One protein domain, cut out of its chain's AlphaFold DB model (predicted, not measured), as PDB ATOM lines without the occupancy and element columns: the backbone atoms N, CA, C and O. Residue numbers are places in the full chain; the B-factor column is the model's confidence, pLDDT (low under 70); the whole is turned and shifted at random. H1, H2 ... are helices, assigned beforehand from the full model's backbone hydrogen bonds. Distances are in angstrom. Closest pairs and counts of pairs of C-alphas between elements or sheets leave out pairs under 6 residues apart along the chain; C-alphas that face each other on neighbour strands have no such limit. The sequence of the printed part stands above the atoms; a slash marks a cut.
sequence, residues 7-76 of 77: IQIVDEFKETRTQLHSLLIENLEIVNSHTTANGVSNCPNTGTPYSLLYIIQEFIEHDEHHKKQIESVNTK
ATOM      1  N   ILE A   7     189.993 269.579 180.038       96.62
ATOM      2  CA  ILE A   7     190.421 270.153 178.752       96.62
ATOM      3  C   ILE A   7     191.263 271.408 178.985       96.62
ATOM      4  O   ILE A   7     192.355 271.507 178.447       96.62
ATOM      5  N   GLN A   8     190.818 272.308 179.870       96.69
ATOM      6  CA  GLN A   8     191.568 273.528 180.185       96.69
ATOM      7  C   GLN A   8     192.966 273.238 180.742       96.69
ATOM      8  O   GLN A   8     193.901 273.964 180.427       96.69
ATOM      9  N   ILE A   9     193.119 272.186 181.551       95.94
ATOM     10  CA  ILE A   9     194.427 271.782 182.089       95.94
ATOM     11  C   ILE A   9     195.340 271.253 180.972       95.94
ATOM     12  O   ILE A   9     196.520 271.589 180.937       95.94
ATOM     13  N   VAL A  10     194.805 270.443 180.055       95.75
ATOM     14  CA  VAL A  10     195.578 269.900 178.923       95.75
ATOM     15  C   VAL A  10     195.986 271.010 177.950       95.75
ATOM     16  O   VAL A  10     197.131 271.038 177.498       95.75
ATOM     17  N   ASP A  11     195.083 271.950 177.669       97.12
ATOM     18  CA  ASP A  11     195.362 273.101 176.809       97.12
ATOM     19  C   ASP A  11     196.444 274.001 177.414       97.12
ATOM     20  O   ASP A  11     197.399 274.364 176.730       97.12
ATOM     21  N   GLU A  12     196.358 274.291 178.713       96.31
ATOM     22  CA  GLU A  12     197.372 275.075 179.422       96.31
ATOM     23  C   GLU A  12     198.734 274.373 179.452       96.31
ATOM     24  O   GLU A  12     199.760 275.028 179.267       96.31
ATOM     25  N   PHE A  13     198.770 273.050 179.639       94.62
ATOM     26  CA  PHE A  13     200.012 272.279 179.545       94.62
ATOM     27  C   PHE A  13     200.659 272.446 178.164       94.62
ATOM     28  O   PHE A  13     201.842 272.790 178.070       94.62
ATOM     29  N   LYS A  14     199.874 272.266 177.093       96.06
ATOM     30  CA  LYS A  14     200.333 272.426 175.707       96.06
ATOM     31  C   LYS A  14     200.853 273.840 175.447       96.06
ATOM     32  O   LYS A  14     201.932 274.004 174.873       96.06
ATOM     33  N   GLU A  15     200.095 274.854 175.851       97.62
ATOM     34  CA  GLU A  15     200.471 276.254 175.668       97.62
ATOM     35  C   GLU A  15     201.762 276.577 176.425       97.62
ATOM     36  O   GLU A  15     202.708 277.096 175.834       97.62
ATOM     37  N   THR A  16     201.861 276.161 177.688       95.25
ATOM     38  CA  THR A  16     203.056 276.372 178.514       95.25
ATOM     39  C   THR A  16     204.292 275.700 177.902       95.25
ATOM     40  O   THR A  16     205.372 276.289 177.901       95.25
ATOM     41  N   ARG A  17     204.170 274.478 177.353       93.25
ATOM     42  CA  ARG A  17     205.288 273.816 176.647       93.25
ATOM     43  C   ARG A  17     205.689 274.544 175.372       93.25
ATOM     44  O   ARG A  17     206.879 274.688 175.111       93.25
ATOM     45  N   THR A  18     204.713 275.046 174.624       95.31
ATOM     46  CA  THR A  18     204.966 275.809 173.395       95.31
ATOM     47  C   THR A  18     205.710 277.109 173.705       95.31
ATOM     48  O   THR A  18     206.721 277.399 173.072       95.31
ATOM     49  N   GLN A  19     205.267 277.851 174.723       95.06
ATOM     50  CA  GLN A  19     205.913 279.087 175.167       95.06
ATOM     51  C   GLN A  19     207.349 278.846 175.640       95.06
ATOM     52  O   GLN A  19     208.247 279.606 175.282       95.06
ATOM     53  N   LEU A  20     207.590 277.770 176.400       90.38
ATOM     54  CA  LEU A  20     208.942 277.450 176.847       90.38
ATOM     55  C   LEU A  20     209.860 277.080 175.681       90.38
ATOM     56  O   LEU A  20     210.996 277.534 175.632       90.38
ATOM     57  N   HIS A  21     209.362 276.297 174.726       90.94
ATOM     58  CA  HIS A  21     210.109 275.964 173.520       90.94
ATOM     59  C   HIS A  21     210.492 277.218 172.714       90.94
ATOM     60  O   HIS A  21     211.653 277.367 172.340       90.94
ATOM     61  N   SER A  22     209.556 278.152 172.508       93.50
ATOM     62  CA  SER A  22     209.844 279.440 171.860       93.50
ATOM     63  C   SER A  22     210.909 280.238 172.612       93.50
ATOM     64  O   SER A  22     211.878 280.679 172.000       93.50
ATOM     65  N   LEU A  23     210.787 280.343 173.941       90.00
ATOM     66  CA  LEU A  23     211.760 281.050 174.774       90.00
ATOM     67  C   LEU A  23     213.170 280.457 174.642       90.00
ATOM     68  O   LEU A  23     214.147 281.200 174.582       90.00
ATOM     69  N   LEU A  24     213.288 279.129 174.575       87.00
ATOM     70  CA  LEU A  24     214.573 278.452 174.401       87.00
ATOM     71  C   LEU A  24     215.194 278.736 173.030       87.00
ATOM     72  O   LEU A  24     216.386 279.022 172.965       87.00
ATOM     73  N   ILE A  25     214.398 278.700 171.954       89.75
ATOM     74  CA  ILE A  25     214.872 279.019 170.598       89.75
ATOM     75  C   ILE A  25     215.384 280.460 170.525       89.75
ATOM     76  O   ILE A  25     216.463 280.707 169.991       89.75
ATOM     77  N   GLU A  26     214.635 281.407 171.089       92.94
ATOM     78  CA  GLU A  26     214.996 282.830 171.097       92.94
ATOM     79  C   GLU A  26     216.284 283.118 171.882       92.94
ATOM     80  O   GLU A  26     216.934 284.136 171.655       92.94
ATOM     81  N   ASN A  27     216.671 282.216 172.786       89.62
ATOM     82  CA  ASN A  27     217.790 282.385 173.709       89.62
ATOM     83  C   ASN A  27     218.868 281.299 173.542       89.62
ATOM     84  O   ASN A  27     219.629 281.041 174.477       89.62
ATOM     85  N   LEU A  28     218.969 280.672 172.360       87.56
ATOM     86  CA  LEU A  28     219.943 279.601 172.098       87.56
ATOM     87  C   LEU A  28     221.390 280.011 172.404       87.56
ATOM     88  O   LEU A  28     222.162 279.206 172.914       87.56
ATOM     89  N   GLU A  29     221.747 281.272 172.172       91.50
ATOM     90  CA  GLU A  29     223.103 281.785 172.411       91.50
ATOM     91  C   GLU A  29     223.520 281.745 173.889       91.50
ATOM     92  O   GLU A  29     224.706 281.661 174.207       91.50
ATOM     93  N   ILE A  30     222.557 281.775 174.817       90.44
ATOM     94  CA  ILE A  30     222.834 281.800 176.258       90.44
ATOM     95  C   ILE A  30     222.632 280.444 176.933       90.44
ATOM     96  O   ILE A  30     222.791 280.371 178.150       90.44
ATOM     97  N   VAL A  31     222.335 279.361 176.202       87.19
ATOM     98  CA  VAL A  31     221.977 278.064 176.818       87.19
ATOM     99  C   VAL A  31     223.090 277.464 177.683       87.19
ATOM    100  O   VAL A  31     222.820 276.738 178.635       87.19
ATOM    101  N   ASN A  32     224.350 277.805 177.418       89.00
ATOM    102  CA  ASN A  32     225.481 277.361 178.239       89.00
ATOM    103  C   ASN A  32     225.682 278.203 179.513       89.00
ATOM    104  O   ASN A  32     226.558 277.894 180.321       89.00
ATOM    105  N   SER A  33     224.895 279.263 179.709       92.19
ATOM    106  CA  SER A  33     224.996 280.131 180.882       92.19
ATOM    107  C   SER A  33     224.556 279.397 182.139       92.19
ATOM    108  O   SER A  33     223.544 278.690 182.146       92.19
ATOM    109  N   HIS A  34     225.317 279.603 183.212       94.25
ATOM    110  CA  HIS A  34     225.005 279.053 184.521       94.25
ATOM    111  C   HIS A  34     223.732 279.675 185.089       94.25
ATOM    112  O   HIS A  34     223.446 280.855 184.888       94.25
ATOM    113  N   THR A  35     222.984 278.870 185.829       92.94
ATOM    114  CA  THR A  35     221.752 279.274 186.499       92.94
ATOM    115  C   THR A  35     221.612 278.518 187.820       92.94
ATOM    116  O   THR A  35     222.498 277.766 188.222       92.94
ATOM    117  N   THR A  36     220.503 278.731 188.516       92.75
ATOM    118  CA  THR A  36     220.147 277.989 189.724       92.75
ATOM    119  C   THR A  36     218.821 277.275 189.523       92.75
ATOM    120  O   THR A  36     217.872 277.888 189.033       92.75
ATOM    121  N   ALA A  37     218.714 276.034 189.984       88.38
ATOM    122  CA  ALA A  37     217.442 275.334 190.123       88.38
ATOM    123  C   ALA A  37     217.075 275.272 191.611       88.38
ATOM    124  O   ALA A  37     217.887 274.863 192.439       88.38
ATOM    125  N   ASN A  38     215.868 275.724 191.973       87.81
ATOM    126  CA  ASN A  38     215.393 275.775 193.367       87.81
ATOM    127  C   ASN A  38     216.365 276.475 194.342       87.81
ATOM    128  O   ASN A  38     216.488 276.089 195.501       87.81
ATOM    129  N   GLY A  39     217.074 277.503 193.864       91.50
ATOM    130  CA  GLY A  39     218.052 278.259 194.654       91.50
ATOM    131  C   GLY A  39     219.428 277.598 194.801       91.50
ATOM    132  O   GLY A  39     220.283 278.155 195.484       91.50
ATOM    133  N   VAL A  40     219.673 276.451 194.158       92.88
ATOM    134  CA  VAL A  40     220.964 275.745 194.188       92.88
ATOM    135  C   VAL A  40     221.647 275.844 192.821       92.88
ATOM    136  O   VAL A  40     220.998 275.692 191.789       92.88
ATOM    137  N   SER A  41     222.956 276.113 192.800       94.50
ATOM    138  CA  SER A  41     223.761 276.275 191.574       94.50
ATOM    139  C   SER A  41     224.279 274.966 190.982       94.50
ATOM    140  O   SER A  41     224.699 274.936 189.831       94.50
ATOM    141  N   ASN A  42     224.265 273.883 191.756       94.81
ATOM    142  CA  ASN A  42     224.778 272.578 191.362       94.81
ATOM    143  C   ASN A  42     223.743 271.506 191.693       94.81
ATOM    144  O   ASN A  42     223.110 271.554 192.748       94.81
ATOM    145  N   CYS A  43     223.605 270.515 190.821       89.81
ATOM    146  CA  CYS A  43     222.776 269.351 191.087       89.81
ATOM    147  C   CYS A  43     223.288 268.631 192.351       89.81
ATOM    148  O   CYS A  43     224.464 268.259 192.401       89.81
ATOM    149  N   PRO A  44     222.441 268.392 193.369       88.25
ATOM    150  CA  PRO A  44     222.869 267.779 194.629       88.25
ATOM    151  C   PRO A  44     223.311 266.319 194.467       88.25
ATOM    152  O   PRO A  44     224.067 265.814 195.292       88.25
ATOM    153  N   ASN A  45     222.858 265.647 193.405       87.62
ATOM    154  CA  ASN A  45     223.142 264.231 193.172       87.62
ATOM    155  C   ASN A  45     224.429 264.008 192.365       87.62
ATOM    156  O   ASN A  45     225.097 262.996 192.551       87.62
ATOM    157  N   THR A  46     224.769 264.928 191.456       90.06
ATOM    158  CA  THR A  46     225.891 264.758 190.513       90.06
ATOM    159  C   THR A  46     227.003 265.789 190.694       90.06
ATOM    160  O   THR A  46     228.099 265.606 190.171       90.06
ATOM    161  N   GLY A  47     226.739 266.893 191.398       91.81
ATOM    162  CA  GLY A  47     227.639 268.041 191.501       91.81
ATOM    163  C   GLY A  47     227.715 268.900 190.232       91.81
ATOM    164  O   GLY A  47     228.366 269.947 190.249       91.81
ATOM    165  N   THR A  48     227.043 268.505 189.144       91.88
ATOM    166  CA  THR A  48     227.049 269.239 187.874       91.88
ATOM    167  C   THR A  48     226.457 270.639 188.063       91.88
ATOM    168  O   THR A  48     225.359 270.749 188.613       91.88
ATOM    169  N   PRO A  49     227.145 271.713 187.634       94.00
ATOM    170  CA  PRO A  49     226.577 273.054 187.653       94.00
ATOM    171  C   PRO A  49     225.320 273.131 186.785       94.00
ATOM    172  O   PRO A  49     225.309 272.639 185.656       94.00
ATOM    173  N   TYR A  50     224.278 273.778 187.294       93.88
ATOM    174  CA  TYR A  50     223.090 274.049 186.505       93.88
ATOM    175  C   TYR A  50     223.414 275.075 185.422       93.88
ATOM    176  O   TYR A  50     223.966 276.146 185.681       93.88
ATOM    177  N   SER A  51     223.010 274.748 184.206       92.62
ATOM    178  CA  SER A  51     222.952 275.654 183.067       92.62
ATOM    179  C   SER A  51     221.564 275.585 182.447       92.62
ATOM    180  O   SER A  51     220.796 274.661 182.732       92.62
ATOM    181  N   LEU A  52     221.222 276.543 181.587       89.12
ATOM    182  CA  LEU A  52     219.974 276.453 180.826       89.12
ATOM    183  C   LEU A  52     219.935 275.161 179.994       89.12
ATOM    184  O   LEU A  52     218.909 274.494 179.964       89.12
ATOM    185  N   LEU A  53     221.062 274.746 179.411       90.31
ATOM    186  CA  LEU A  53     221.196 273.482 178.688       90.31
ATOM    187  C   LEU A  53     220.926 272.271 179.589       90.31
ATOM    188  O   LEU A  53     220.225 271.350 179.179       90.31
ATOM    189  N   TYR A  54     221.433 272.287 180.824       91.12
ATOM    190  CA  TYR A  54     221.150 271.233 181.798       91.12
ATOM    191  C   TYR A  54     219.651 271.168 182.126       91.12
ATOM    192  O   TYR A  54     219.070 270.089 182.140       91.12
ATOM    193  N   ILE A  55     218.995 272.316 182.310       87.50
ATOM    194  CA  ILE A  55     217.544 272.375 182.555       87.50
ATOM    195  C   ILE A  55     216.748 271.837 181.353       87.50
ATOM    196  O   ILE A  55     215.753 271.138 181.537       87.50
ATOM    197  N   ILE A  56     217.176 272.123 180.118       88.81
ATOM    198  CA  ILE A  56     216.547 271.566 178.907       88.81
ATOM    199  C   ILE A  56     216.638 270.040 178.905       88.81
ATOM    200  O   ILE A  56     215.653 269.366 178.602       88.81
ATOM    201  N   GLN A  57     217.800 269.499 179.270       90.69
ATOM    202  CA  GLN A  57     217.997 268.060 179.394       90.69
ATOM    203  C   GLN A  57     217.062 267.458 180.458       90.69
ATOM    204  O   GLN A  57     216.416 266.444 180.195       90.69
ATOM    205  N   GLU A  58     216.895 268.123 181.605       89.75
ATOM    206  CA  GLU A  58     215.934 267.701 182.635       89.75
ATOM    207  C   GLU A  58     214.483 267.702 182.124       89.75
ATOM    208  O   GLU A  58     213.720 266.813 182.492       89.75
ATOM    209  N   PHE A  59     214.076 268.635 181.249       89.69
ATOM    210  CA  PHE A  59     212.734 268.581 180.646       89.69
ATOM    211  C   PHE A  59     212.523 267.318 179.817       89.69
ATOM    212  O   PHE A  59     211.484 266.678 179.953       89.69
ATOM    213  N   ILE A  60     213.505 266.935 178.999       92.31
ATOM    214  CA  ILE A  60     213.421 265.731 178.162       92.31
ATOM    215  C   ILE A  60     213.295 264.485 179.046       92.31
ATOM    216  O   ILE A  60     212.431 263.637 178.821       92.31
ATOM    217  N   GLU A  61     214.134 264.384 180.076       93.75
ATOM    218  CA  GLU A  61     214.139 263.246 180.996       93.75
ATOM    219  C   GLU A  61     212.843 263.149 181.808       93.75
ATOM    220  O   GLU A  61     212.283 262.056 181.957       93.75
ATOM    221  N   HIS A  62     212.330 264.280 182.295       92.88
ATOM    222  CA  HIS A  62     211.062 264.335 183.018       92.88
ATOM    223  C   HIS A  62     209.865 264.005 182.121       92.88
ATOM    224  O   HIS A  62     209.001 263.229 182.536       92.88
ATOM    225  N   ASP A  63     209.812 264.530 180.897       93.50
ATOM    226  CA  ASP A  63     208.716 264.256 179.964       93.50
ATOM    227  C   ASP A  63     208.683 262.768 179.577       93.50
ATOM    228  O   ASP A  63     207.619 262.146 179.613       93.50
ATOM    229  N   GLU A  64     209.839 262.149 179.306       95.75
ATOM    230  CA  GLU A  64     209.929 260.704 179.052       95.75
ATOM    231  C   GLU A  64     209.546 259.868 180.282       95.75
ATOM    232  O   GLU A  64     208.878 258.834 180.159       95.75
ATOM    233  N   HIS A  65     209.916 260.307 181.489       96.12
ATOM    234  CA  HIS A  65     209.478 259.656 182.723       96.12
ATOM    235  C   HIS A  65     207.952 259.707 182.877       96.12
ATOM    236  O   HIS A  65     207.315 258.680 183.132       96.12
ATOM    237  N   HIS A  66     207.343 260.877 182.687       94.62
ATOM    238  CA  HIS A  66     205.896 261.049 182.797       94.62
ATOM    239  C   HIS A  66     205.128 260.337 181.683       94.62
ATOM    240  O   HIS A  66     204.065 259.770 181.942       94.62
ATOM    241  N   LYS A  67     205.675 260.270 180.467       94.44
ATOM    242  CA  LYS A  67     205.109 259.471 179.377       94.44
ATOM    243  C   LYS A  67     204.976 258.001 179.773       94.44
ATOM    244  O   LYS A  67     203.889 257.442 179.646       94.44
ATOM    245  N   LYS A  68     206.024 257.409 180.357       95.44
ATOM    246  CA  LYS A  68     205.972 256.032 180.882       95.44
ATOM    247  C   LYS A  68     204.916 255.869 181.976       95.44
ATOM    248  O   LYS A  68     204.229 254.852 182.014       95.44
ATOM    249  N   GLN A  69     204.750 256.860 182.856       95.12
ATOM    250  CA  GLN A  69     203.686 256.834 183.865       95.12
ATOM    251  C   GLN A  69     202.293 256.821 183.215       95.12
ATOM    252  O   GLN A  69     201.455 256.013 183.612       95.12
ATOM    253  N   ILE A  70     202.053 257.654 182.197       94.06
ATOM    254  CA  ILE A  70     200.783 257.693 181.453       94.06
ATOM    255  C   ILE A  70     200.523 256.354 180.754       94.06
ATOM    256  O   ILE A  70     199.441 255.786 180.897       94.06
ATOM    257  N   GLU A  71     201.520 255.822 180.047       94.38
ATOM    258  CA  GLU A  71     201.438 254.521 179.378       94.38
ATOM    259  C   GLU A  71     201.127 253.401 180.378       94.38
ATOM    260  O   GLU A  71     200.246 252.586 180.119       94.38
ATOM    261  N   SER A  72     201.751 253.414 181.562       93.69
ATOM    262  CA  SER A  72     201.514 252.410 182.611       93.69
ATOM    263  C   SER A  72     200.099 252.432 183.197       93.69
ATOM    264  O   SER A  72     199.628 251.427 183.724       93.69
ATOM    265  N   VAL A  73     199.408 253.575 183.135       90.94
ATOM    266  CA  VAL A  73     197.990 253.662 183.509       90.94
ATOM    267  C   VAL A  73     197.118 253.062 182.407       90.94
ATOM    268  O   VAL A  73     196.084 252.473 182.709       90.94
ATOM    269  N   ASN A  74     197.549 253.181 181.151       73.06
ATOM    270  CA  ASN A  74     196.819 252.721 179.974       73.06
ATOM    271  C   ASN A  74     197.004 251.217 179.682       73.06
ATOM    272  O   ASN A  74     196.216 250.653 178.934       73.06
ATOM    273  N   THR A  75     198.019 250.566 180.265       60.62
ATOM    274  CA  THR A  75     198.307 249.122 180.123       60.62
ATOM    275  C   THR A  75     197.857 248.268 181.312       60.62
ATOM    276  O   THR A  75     198.232 247.100 181.402       60.62
ATOM    277  N   LYS A  76     197.060 248.816 182.238       52.03
ATOM    278  CA  LYS A  76     196.383 248.001 183.257       52.03
ATOM    279  C   LYS A  76     195.213 247.251 182.614       52.03
ATOM    280  O   LYS A  76     194.078 247.717 182.680       52.03
TER     281      LYS A  76
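This is residues 7 to 76 of the 77 residues of an uncharacterized protein of Paenibacillus crassostreae (UniProt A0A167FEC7). Picture a loose, open V of two long helices: H2 runs back beside H1 with a gap between them, and a long loop, residues 27 to 51, joins them at the narrow end. The free ends, residues 7 to 16 and 60 to 76, stick out as two separate arms. The printed part has 70 residues, with two named helices, H1 then H2, and no named strand; its class is all helix. It is loose, with a radius of gyration of the C-alphas of 14.8 A, and spans 41 by 29 by 18 A.

Look first at H2, residues 52 to 74, then at H1, residues 7 to 26. They are near each other: 6 pairs of C-alphas lie within 10 A, the closest 8.5 A apart. In both helices every O i to N i+4 pair is within hydrogen-bond range.

Find C-alpha 52 at (219.974, 276.453, 180.826); from there H2 runs 33.2 A to C-alpha 74 at (196.819, 252.721, 179.974). H1 starts at C-alpha 7, (190.421, 270.153, 178.752), and measures 28.7 A.

The C-alphas farthest apart, of Glu 29 and Lys 76, are 44.4 A apart. The printed part has no cut, and the 25-residue link is long. The model's pLDDT is under 70 at residues 75 to 76.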